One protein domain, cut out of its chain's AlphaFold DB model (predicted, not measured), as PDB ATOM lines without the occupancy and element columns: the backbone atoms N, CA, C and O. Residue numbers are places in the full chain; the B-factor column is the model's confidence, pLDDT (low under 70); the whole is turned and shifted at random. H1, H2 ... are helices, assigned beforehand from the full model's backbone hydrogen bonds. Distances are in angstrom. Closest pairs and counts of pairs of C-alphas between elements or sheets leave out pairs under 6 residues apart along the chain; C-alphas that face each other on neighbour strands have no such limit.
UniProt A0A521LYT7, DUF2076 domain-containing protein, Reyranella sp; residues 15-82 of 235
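What this domain is: This is residues 15 to 82 of the 235 residues of the protein "DUF2076 domain-containing protein" of Reyranella sp (UniProt A0A521LYT7). A long straight helix, H3, is crossed near its first part by a short helix, H1, and makes a corner at its first end with another short helix, H2. The three form an open, loosely joined frame in which H1 and H2 are apart, and residues 65 to 82 of H3 stick out as a long arm. The printed part has 68 residues with three named helices, in the order H1, H2, H3, and no named strand; its class is all helix. It is only just extended, close to loose, with a radius of gyration of the C-alphas of 16.8 A, and spans 51 by 26 by 19 A.

How they stand to each other: H1, residues 15 to 27, touches H3, residues 52 to 82, with residues 18 to 22 alone, and H3 touches it with residues 57 to 61 alone. Their closest C-alphas, those of Leu 18 and Leu 61, are 7.4 A apart, and their lines are about perpendicular, at 87 degrees. H1 is apart from H2, residues 36 to 48. H2 and H3 are close but not clearly touching; their closest C-alphas, those of Val 46 and Ala 52, are 6.0 A apart. They run opposite ways at a steep tilt of 67 degrees. In H1, H2 and H3 every O i to N i+4 pair is within hydrogen-bond range.

Where its parts are: H1 begins at C-alpha 15, (3.607, -2.551, 120.112), and measures 18.4 A from first to last C-alpha. H2 measures 18.5 A and begins at C-alpha 36, (-19.468, -7.606, 98.425). H3, the longest helix with 31 residues, measures 44.7 A and ends at C-alpha 82, (-6.642, 32.143, 124.645).

The domain as a whole: The outline is only just elongated, and the two C-alphas farthest apart, those of Arg 48 and Lys 82, are 52.8 A apart. The printed part has no cut. The link from H1 to H2, of 8 residues, is short, and that from H2 to H3, of 3 residues, is tight. The mean pLDDT of the printed part is 95.4, and no printed residue is under 70.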
ATOM      1  N   GLU A  15       4.124  -2.193 121.439       90.06
ATOM      2  CA  GLU A  15       3.607  -2.551 120.112       90.06
ATOM      3  C   GLU A  15       2.447  -3.549 120.225       90.06
ATOM      4  O   GLU A  15       1.405  -3.370 119.594       90.06
ATOM      5  N   ARG A  16       2.581  -4.555 121.096       93.00
ATOM      6  CA  ARG A  16       1.505  -5.513 121.375       93.00
ATOM      7  C   ARG A  16       0.241  -4.815 121.881       93.00
ATOM      8  O   ARG A  16      -0.848  -5.132 121.401       93.00
ATOM      9  N   ASP A  17       0.374  -3.876 122.814       94.44
ATOM     10  CA  ASP A  17      -0.768  -3.139 123.359       94.44
ATOM     11  C   ASP A  17      -1.446  -2.287 122.278       94.44
ATOM     12  O   ASP A  17      -2.671  -2.329 122.140       94.44
ATOM     13  N   LEU A  18      -0.665  -1.592 121.445       94.44
ATOM     14  CA  LEU A  18      -1.174  -0.798 120.323       94.44
ATOM     15  C   LEU A  18      -1.940  -1.653 119.306       94.44
ATOM     16  O   LEU A  18      -3.059  -1.303 118.930       94.44
ATOM     17  N   ILE A  19      -1.369  -2.791 118.902       95.12
ATOM     18  CA  ILE A  19      -2.017  -3.733 117.982       95.12
ATOM     19  C   ILE A  19      -3.314  -4.261 118.602       95.12
ATOM     20  O   ILE A  19      -4.362  -4.232 117.956       95.12
ATOM     21  N   SER A  20      -3.280  -4.700 119.863       95.50
ATOM     22  CA  SER A  20      -4.470  -5.228 120.541       95.50
ATOM     23  C   SER A  20      -5.591  -4.187 120.640       95.50
ATOM     24  O   SER A  20      -6.751  -4.495 120.366       95.50
ATOM     25  N   GLY A  21      -5.241  -2.933 120.942       95.44
ATOM     26  CA  GLY A  21      -6.185  -1.824 121.000       95.44
ATOM     27  C   GLY A  21      -6.786  -1.487 119.637       95.44
ATOM     28  O   GLY A  21      -7.985  -1.217 119.554       95.44
ATOM     29  N   LEU A  22      -5.986  -1.536 118.566       95.69
ATOM     30  CA  LEU A  22      -6.466  -1.333 117.197       95.69
ATOM     31  C   LEU A  22      -7.497  -2.399 116.809       95.69
ATOM     32  O   LEU A  22      -8.599  -2.057 116.381       95.69
ATOM     33  N   PHE A  23      -7.180  -3.681 117.002       96.12
ATOM     34  CA  PHE A  23      -8.106  -4.768 116.671       96.12
ATOM     35  C   PHE A  23      -9.361  -4.758 117.549       96.12
ATOM     36  O   PHE A  23     -10.451  -5.008 117.038       96.12
ATOM     37  N   GLY A  24      -9.242  -4.378 118.825       96.25
ATOM     38  CA  GLY A  24     -10.400  -4.171 119.696       96.25
ATOM     39  C   GLY A  24     -11.359  -3.095 119.172       96.25
ATOM     40  O   GLY A  24     -12.572  -3.263 119.261       96.25
ATOM     41  N   ARG A  25     -10.841  -2.014 118.567       94.50
ATOM     42  CA  ARG A  25     -11.676  -1.008 117.886       94.50
ATOM     43  C   ARG A  25     -12.285  -1.550 116.598       94.50
ATOM     44  O   ARG A  25     -13.480  -1.377 116.401       94.50
ATOM     45  N   ILE A  26     -11.508  -2.229 115.750       94.75
ATOM     46  CA  ILE A  26     -12.003  -2.807 114.484       94.75
ATOM     47  C   ILE A  26     -13.164  -3.778 114.736       94.75
ATOM     48  O   ILE A  26     -14.158  -3.743 114.014       94.75
ATOM     49  N   GLN A  27     -13.080  -4.589 115.793       94.31
ATOM     50  CA  GLN A  27     -14.114  -5.555 116.162       94.31
ATOM     51  C   GLN A  27     -15.493  -4.902 116.386       94.31
ATOM     52  O   GLN A  27     -16.520  -5.504 116.083       94.31
ATOM     53  N   GLN A  28     -15.539  -3.645 116.844       93.75
ATOM     54  CA  GLN A  28     -16.794  -2.901 117.033       93.75
ATOM     55  C   GLN A  28     -17.528  -2.613 115.714       93.75
ATOM     56  O   GLN A  28     -18.728  -2.347 115.723       93.75
ATOM     57  N   PHE A  29     -16.819  -2.668 114.586       92.31
ATOM     58  CA  PHE A  29     -17.342  -2.395 113.249       92.31
ATOM     59  C   PHE A  29     -17.507  -3.664 112.408       92.31
ATOM     60  O   PHE A  29     -17.969  -3.589 111.272       92.31
ATOM     61  N   GLU A  30     -17.157  -4.837 112.943       90.19
ATOM     62  CA  GLU A  30     -17.134  -6.084 112.175       90.19
ATOM     63  C   GLU A  30     -18.520  -6.482 111.647       90.19
ATOM     64  O   GLU A  30     -18.614  -7.035 110.554       90.19
ATOM     65  N   SER A  31     -19.584  -6.134 112.379       90.56
ATOM     66  CA  SER A  31     -20.977  -6.411 112.018       90.56
ATOM     67  C   SER A  31     -21.590  -5.406 111.039       90.56
ATOM     68  O   SER A  31     -22.779  -5.514 110.733       90.56
ATOM     69  N   GLN A  32     -20.846  -4.388 110.593       93.00
ATOM     70  CA  GLN A  32     -21.375  -3.447 109.611       93.00
ATOM     71  C   GLN A  32     -21.505  -4.113 108.234       93.00
ATOM     72  O   GLN A  32     -20.614  -4.874 107.848       93.00
ATOM     73  N   PRO A  33     -22.583  -3.827 107.476       93.62
ATOM     74  CA  PRO A  33     -22.708  -4.288 106.100       93.62
ATOM     75  C   PRO A  33     -21.499  -3.846 105.272       93.62
ATOM     76  O   PRO A  33     -21.128  -2.671 105.287       93.62
ATOM     77  N   ARG A  34     -20.892  -4.792 104.553       95.06
ATOM     78  CA  ARG A  34     -19.771  -4.545 103.641       95.06
ATOM     79  C   ARG A  34     -20.254  -4.619 102.206       95.06
ATOM     80  O   ARG A  34     -21.218  -5.318 101.900       95.06
ATOM     81  N   ASP A  35     -19.563  -3.901 101.335       97.25
ATOM     82  CA  ASP A  35     -19.749  -4.037  99.898       97.25
ATOM     83  C   ASP A  35     -19.142  -5.380  99.433       97.25
ATOM     84  O   ASP A  35     -17.937  -5.595  99.626       97.25
ATOM     85  N   PRO A  36     -19.943  -6.291  98.844       97.06
ATOM     86  CA  PRO A  36     -19.468  -7.606  98.425       97.06
ATOM     87  C   PRO A  36     -18.418  -7.544  97.306       97.06
ATOM     88  O   PRO A  36     -17.534  -8.402  97.262       97.06
ATOM     89  N   GLU A  37     -18.469  -6.543  96.419       97.94
ATOM     90  CA  GLU A  37     -17.475  -6.386  95.351       97.94
ATOM     91  C   GLU A  37     -16.132  -5.943  95.939       97.94
ATOM     92  O   GLU A  37     -15.081  -6.523  95.638       97.94
ATOM     93  N   ALA A  38     -16.168  -4.972  96.855       97.44
ATOM     94  CA  ALA A  38     -14.977  -4.521  97.564       97.44
ATOM     95  C   ALA A  38     -14.356  -5.651  98.402       97.44
ATOM     96  O   ALA A  38     -13.138  -5.827  98.390       97.44
ATOM     97  N   GLU A  39     -15.164  -6.456  99.098       96.69
ATOM     98  CA  GLU A  39     -14.677  -7.577  99.911       96.69
ATOM     99  C   GLU A  39     -14.018  -8.678  99.059       96.69
ATOM    100  O   GLU A  39     -12.947  -9.190  99.413       96.69
ATOM    101  N   ALA A  40     -14.577  -8.991  97.885       98.00
ATOM    102  CA  ALA A  40     -13.967  -9.917  96.928       98.00
ATOM    103  C   ALA A  40     -12.626  -9.387  96.374       98.00
ATOM    104  O   ALA A  40     -11.633 -10.122  96.278       98.00
ATOM    105  N   LEU A  41     -12.549  -8.094  96.055       98.25
ATOM    106  CA  LEU A  41     -11.312  -7.471  95.585       98.25
ATOM    107  C   LEU A  41     -10.235  -7.426  96.682       98.25
ATOM    108  O   LEU A  41      -9.072  -7.750  96.429       98.25
ATOM    109  N   ILE A  42     -10.607  -7.053  97.908       96.81
ATOM    110  CA  ILE A  42      -9.683  -6.986  99.045       96.81
ATOM    111  C   ILE A  42      -9.152  -8.383  99.370       96.81
ATOM    112  O   ILE A  42      -7.939  -8.560  99.475       96.81
ATOM    113  N   SER A  43     -10.024  -9.389  99.475       97.12
ATOM    114  CA  SER A  43      -9.618 -10.765  99.789       97.12
ATOM    115  C   SER A  43      -8.676 -11.351  98.731       97.12
ATOM    116  O   SER A  43      -7.628 -11.901  99.079       97.12
ATOM    117  N   SER A  44      -8.975 -11.163  97.441       98.06
ATOM    118  CA  SER A  44      -8.085 -11.595  96.355       98.06
ATOM    119  C   SER A  44      -6.743 -10.850  96.354       98.06
ATOM    120  O   SER A  44      -5.701 -11.453  96.083       98.06
ATOM    121  N   SER A  45      -6.732  -9.564  96.716       97.88
ATOM    122  CA  SER A  45      -5.507  -8.766  96.839       97.88
ATOM    123  C   SER A  45      -4.642  -9.210  98.019       97.88
ATOM    124  O   SER A  45      -3.431  -9.369  97.862       97.88
ATOM    125  N   VAL A  46      -5.250  -9.484  99.178       97.88
ATOM    126  CA  VAL A  46      -4.557 -10.008 100.367       97.88
ATOM    127  C   VAL A  46      -3.980 -11.398 100.094       97.88
ATOM    128  O   VAL A  46      -2.846 -11.670 100.479       97.88
ATOM    129  N   ALA A  47      -4.696 -12.256  99.363       97.88
ATOM    130  CA  ALA A  47      -4.178 -13.566  98.965       97.88
ATOM    131  C   ALA A  47      -2.924 -13.458  98.075       97.88
ATOM    132  O   ALA A  47      -1.999 -14.259  98.203       97.88
ATOM    133  N   ARG A  48      -2.863 -12.449  97.194       98.25
ATOM    134  CA  ARG A  48      -1.680 -12.158  96.362       98.25
ATOM    135  C   ARG A  48      -0.550 -11.486  97.145       98.25
ATOM    136  O   ARG A  48       0.606 -11.579  96.740       98.25
ATOM    137  N   GLN A  49      -0.873 -10.793  98.236       97.94
ATOM    138  CA  GLN A  49       0.064 -10.024  99.051       97.94
ATOM    139  C   GLN A  49      -0.078 -10.406 100.532       97.94
ATOM    140  O   GLN A  49      -0.664  -9.654 101.313       97.94
ATOM    141  N   PRO A  50       0.495 -11.543 100.967       97.00
ATOM    142  CA  PRO A  50       0.324 -12.037 102.337       97.00
ATOM    143  C   PRO A  50       0.904 -11.099 103.408       97.00
ATOM    144  O   PRO A  50       0.512 -11.169 104.569       97.00
ATOM    145  N   ALA A  51       1.812 -10.191 103.032       97.19
ATOM    146  CA  ALA A  51       2.345  -9.158 103.919       97.19
ATOM    147  C   ALA A  51       1.393  -7.959 104.123       97.19
ATOM    148  O   ALA A  51       1.631  -7.145 105.015       97.19
ATOM    149  N   ALA A  52       0.326  -7.828 103.322       97.69
ATOM    150  CA  ALA A  52      -0.556  -6.662 103.343       97.69
ATOM    151  C   ALA A  52      -1.179  -6.384 104.725       97.69
ATOM    152  O   ALA A  52      -1.106  -5.235 105.156       97.69
ATOM    153  N   PRO A  53      -1.710  -7.375 105.475       96.19
ATOM    154  CA  PRO A  53      -2.282  -7.107 106.795       96.19
ATOM    155  C   PRO A  53      -1.269  -6.488 107.765       96.19
ATOM    156  O   PRO A  53      -1.585  -5.520 108.451       96.19
ATOM    157  N   TYR A  54      -0.033  -6.993 107.773       95.44
ATOM    158  CA  TYR A  54       1.037  -6.469 108.621       95.44
ATOM    159  C   TYR A  54       1.384  -5.014 108.265       95.44
ATOM    160  O   TYR A  54       1.436  -4.150 109.139       95.44
ATOM    161  N   LEU A  55       1.556  -4.715 106.973       97.06
ATOM    162  CA  LEU A  55       1.899  -3.366 106.506       97.06
ATOM    163  C   LEU A  55       0.763  -2.359 106.726       97.06
ATOM    164  O   LEU A  55       1.019  -1.211 107.095       97.06
ATOM    165  N   LEU A  56      -0.490  -2.777 106.532       97.12
ATOM    166  CA  LEU A  56      -1.659  -1.938 106.794       97.12
ATOM    167  C   LEU A  56      -1.756  -1.585 108.278       97.12
ATOM    168  O   LEU A  56      -1.908  -0.409 108.602       97.12
ATOM    169  N   VAL A  57      -1.579  -2.561 109.176       96.81
ATOM    170  CA  VAL A  57      -1.536  -2.314 110.627       96.81
ATOM    171  C   VAL A  57      -0.424  -1.326 110.968       96.81
ATOM    172  O   VAL A  57      -0.691  -0.317 111.619       96.81
ATOM    173  N   GLN A  58       0.795  -1.543 110.465       95.06
ATOM    174  CA  GLN A  58       1.916  -0.635 110.715       95.06
ATOM    175  C   GLN A  58       1.611   0.799 110.258       95.06
ATOM    176  O   GLN A  58       1.891   1.764 110.971       95.06
ATOM    177  N   THR A  59       1.003   0.948 109.081       96.69
ATOM    178  CA  THR A  59       0.649   2.259 108.520       96.69
ATOM    179  C   THR A  59      -0.443   2.936 109.349       96.69
ATOM    180  O   THR A  59      -0.376   4.142 109.582       96.69
ATOM    181  N   VAL A  60      -1.449   2.190 109.811       96.88
ATOM    182  CA  VAL A  60      -2.523   2.724 110.664       96.88
ATOM    183  C   VAL A  60      -1.972   3.179 112.014       96.88
ATOM    184  O   VAL A  60      -2.284   4.285 112.446       96.88
ATOM    185  N   LEU A  61      -1.087   2.404 112.648       95.19
ATOM    186  CA  LEU A  61      -0.480   2.787 113.928       95.19
ATOM    187  C   LEU A  61       0.331   4.089 113.830       95.19
ATOM    188  O   LEU A  61       0.223   4.953 114.702       95.19
ATOM    189  N   VAL A  62       1.099   4.273 112.751       95.88
ATOM    190  CA  VAL A  62       1.835   5.528 112.504       95.88
ATOM    191  C   VAL A  62       0.872   6.700 112.298       95.88
ATOM    192  O   VAL A  62       1.092   7.786 112.839       95.88
ATOM    193  N   GLN A  63      -0.216   6.489 111.553       96.62
ATOM    194  CA  GLN A  63      -1.242   7.513 111.348       96.62
ATOM    195  C   GLN A  63      -1.929   7.913 112.658       96.62
ATOM    196  O   GLN A  63      -2.146   9.101 112.884       96.62
ATOM    197  N   GLU A  64      -2.220   6.965 113.551       93.94
ATOM    198  CA  GLU A  64      -2.813   7.264 114.861       93.94
ATOM    199  C   GLU A  64      -1.887   8.116 115.733       93.94
ATOM    200  O   GLU A  64      -2.327   9.086 116.354       93.94
ATOM    201  N   GLN A  65      -0.591   7.803 115.749       93.62
ATOM    202  CA  GLN A  65       0.399   8.599 116.478       93.62
ATOM    203  C   GLN A  65       0.526  10.012 115.898       93.62
ATOM    204  O   GLN A  65       0.548  10.988 116.650       93.62
ATOM    205  N   ALA A  66       0.558  10.134 114.568       94.69
ATOM    206  CA  ALA A  66       0.596  11.426 113.889       94.69
ATOM    207  C   ALA A  66      -0.663  12.259 114.183       94.69
ATOM    208  O   ALA A  66      -0.562  13.457 114.455       94.69
ATOM    209  N   LEU A  67      -1.838  11.624 114.190       96.81
ATOM    210  CA  LEU A  67      -3.103  12.275 114.519       96.81
ATOM    211  C   LEU A  67      -3.119  12.763 115.974       96.81
ATOM    212  O   LEU A  67      -3.512  13.901 116.229       96.81
ATOM    213  N   LYS A  68      -2.634  11.950 116.920       95.88
ATOM    214  CA  LYS A  68      -2.518  12.342 118.330       95.88
ATOM    215  C   LYS A  68      -1.588  13.546 118.509       95.88
ATOM    216  O   LYS A  68      -1.969  14.520 119.152       95.88
ATOM    217  N   ALA A  69      -0.411  13.520 117.886       95.38
ATOM    218  CA  ALA A  69       0.537  14.632 117.940       95.38
ATOM    219  C   ALA A  69      -0.045  15.925 117.334       95.38
ATOM    220  O   ALA A  69       0.161  17.018 117.864       95.38
ATOM    221  N   ALA A  70      -0.813  15.812 116.244       95.88
ATOM    222  CA  ALA A  70      -1.498  16.950 115.641       95.88
ATOM    223  C   ALA A  70      -2.555  17.552 116.585       95.88
ATOM    224  O   ALA A  70      -2.606  18.772 116.741       95.88
ATOM    225  N   GLN A  71      -3.354  16.715 117.252       96.56
ATOM    226  CA  GLN A  71      -4.360  17.162 118.223       96.56
ATOM    227  C   GLN A  71      -3.726  17.874 119.423       96.56
ATOM    228  O   GLN A  71      -4.183  18.949 119.808       96.56
ATOM    229  N   GLU A  72      -2.642  17.327 119.978       97.44
ATOM    230  CA  GLU A  72      -1.900  17.962 121.075       97.44
ATOM    231  C   GLU A  72      -1.366  19.341 120.666       97.44
ATOM    232  O   GLU A  72      -1.475  20.312 121.419       97.44
ATOM    233  N   ARG A  73      -0.851  19.460 119.437       94.75
ATOM    234  CA  ARG A  73      -0.359  20.733 118.912       94.75
ATOM    235  C   ARG A  73      -1.474  21.757 118.715       94.75
ATOM    236  O   ARG A  73      -1.259  22.934 118.998       94.75
ATOM    237  N   ILE A  74      -2.643  21.330 118.238       96.62
ATOM    238  CA  ILE A  74      -3.821  22.198 118.112       96.62
ATOM    239  C   ILE A  74      -4.233  22.711 119.493       96.62
ATOM    240  O   ILE A  74      -4.331  23.922 119.673       96.62
ATOM    241  N   ALA A  75      -4.357  21.828 120.486       96.69
ATOM    242  CA  ALA A  75      -4.717  22.217 121.849       96.69
ATOM    243  C   ALA A  75      -3.708  23.208 122.465       96.69
ATOM    244  O   ALA A  75      -4.095  24.178 123.120       96.69
ATOM    245  N   GLU A  76      -2.406  23.016 122.223       95.50
ATOM    246  CA  GLU A  76      -1.360  23.952 122.655       95.50
ATOM    247  C   GLU A  76      -1.519  25.335 121.995       95.50
ATOM    248  O   GLU A  76      -1.383  26.370 122.654       95.50
ATOM    249  N   LEU A  77      -1.798  25.365 120.689       94.50
ATOM    250  CA  LEU A  77      -2.006  26.607 119.944       94.50
ATOM    251  C   LEU A  77      -3.277  27.332 120.396       94.50
ATOM    252  O   LEU A  77      -3.241  28.547 120.585       94.50
ATOM    253  N   GLU A  78      -4.366  26.606 120.640       94.56
ATOM    254  CA  GLU A  78      -5.615  27.152 121.179       94.56
ATOM    255  C   GLU A  78      -5.417  27.742 122.582       94.56
ATOM    256  O   GLU A  78      -5.883  28.849 122.868       94.56
ATOM    257  N   ALA A  79      -4.661  27.058 123.446       94.50
ATOM    258  CA  ALA A  79      -4.329  27.562 124.775       94.50
ATOM    259  C   ALA A  79      -3.509  28.859 124.705       94.50
ATOM    260  O   ALA A  79      -3.799  29.809 125.434       94.50
ATOM    261  N   LYS A  80      -2.523  28.939 123.802       91.06
ATOM    262  CA  LYS A  80      -1.733  30.163 123.579       91.06
ATOM    263  C   LYS A  80      -2.575  31.300 123.009       91.06
ATOM    264  O   LYS A  80      -2.420  32.432 123.455       91.06
ATOM    265  N   ALA A  81      -3.473  31.008 122.070       88.75
ATOM    266  CA  ALA A  81      -4.389  31.998 121.512       88.75
ATOM    267  C   ALA A  81      -5.324  32.569 122.590       88.75
ATOM    268  O   ALA A  81      -5.560  33.772 122.625       88.75
ATOM    269  N   LYS A  82      -5.799  31.725 123.515       86.31
ATOM    270  CA  LYS A  82      -6.642  32.143 124.645       86.31
ATOM    271  C   LYS A  82      -5.868  32.873 125.749       86.31
ATOM    272  O   LYS A  82      -6.434  33.729 126.421       86.31
TER     273      LYS A  82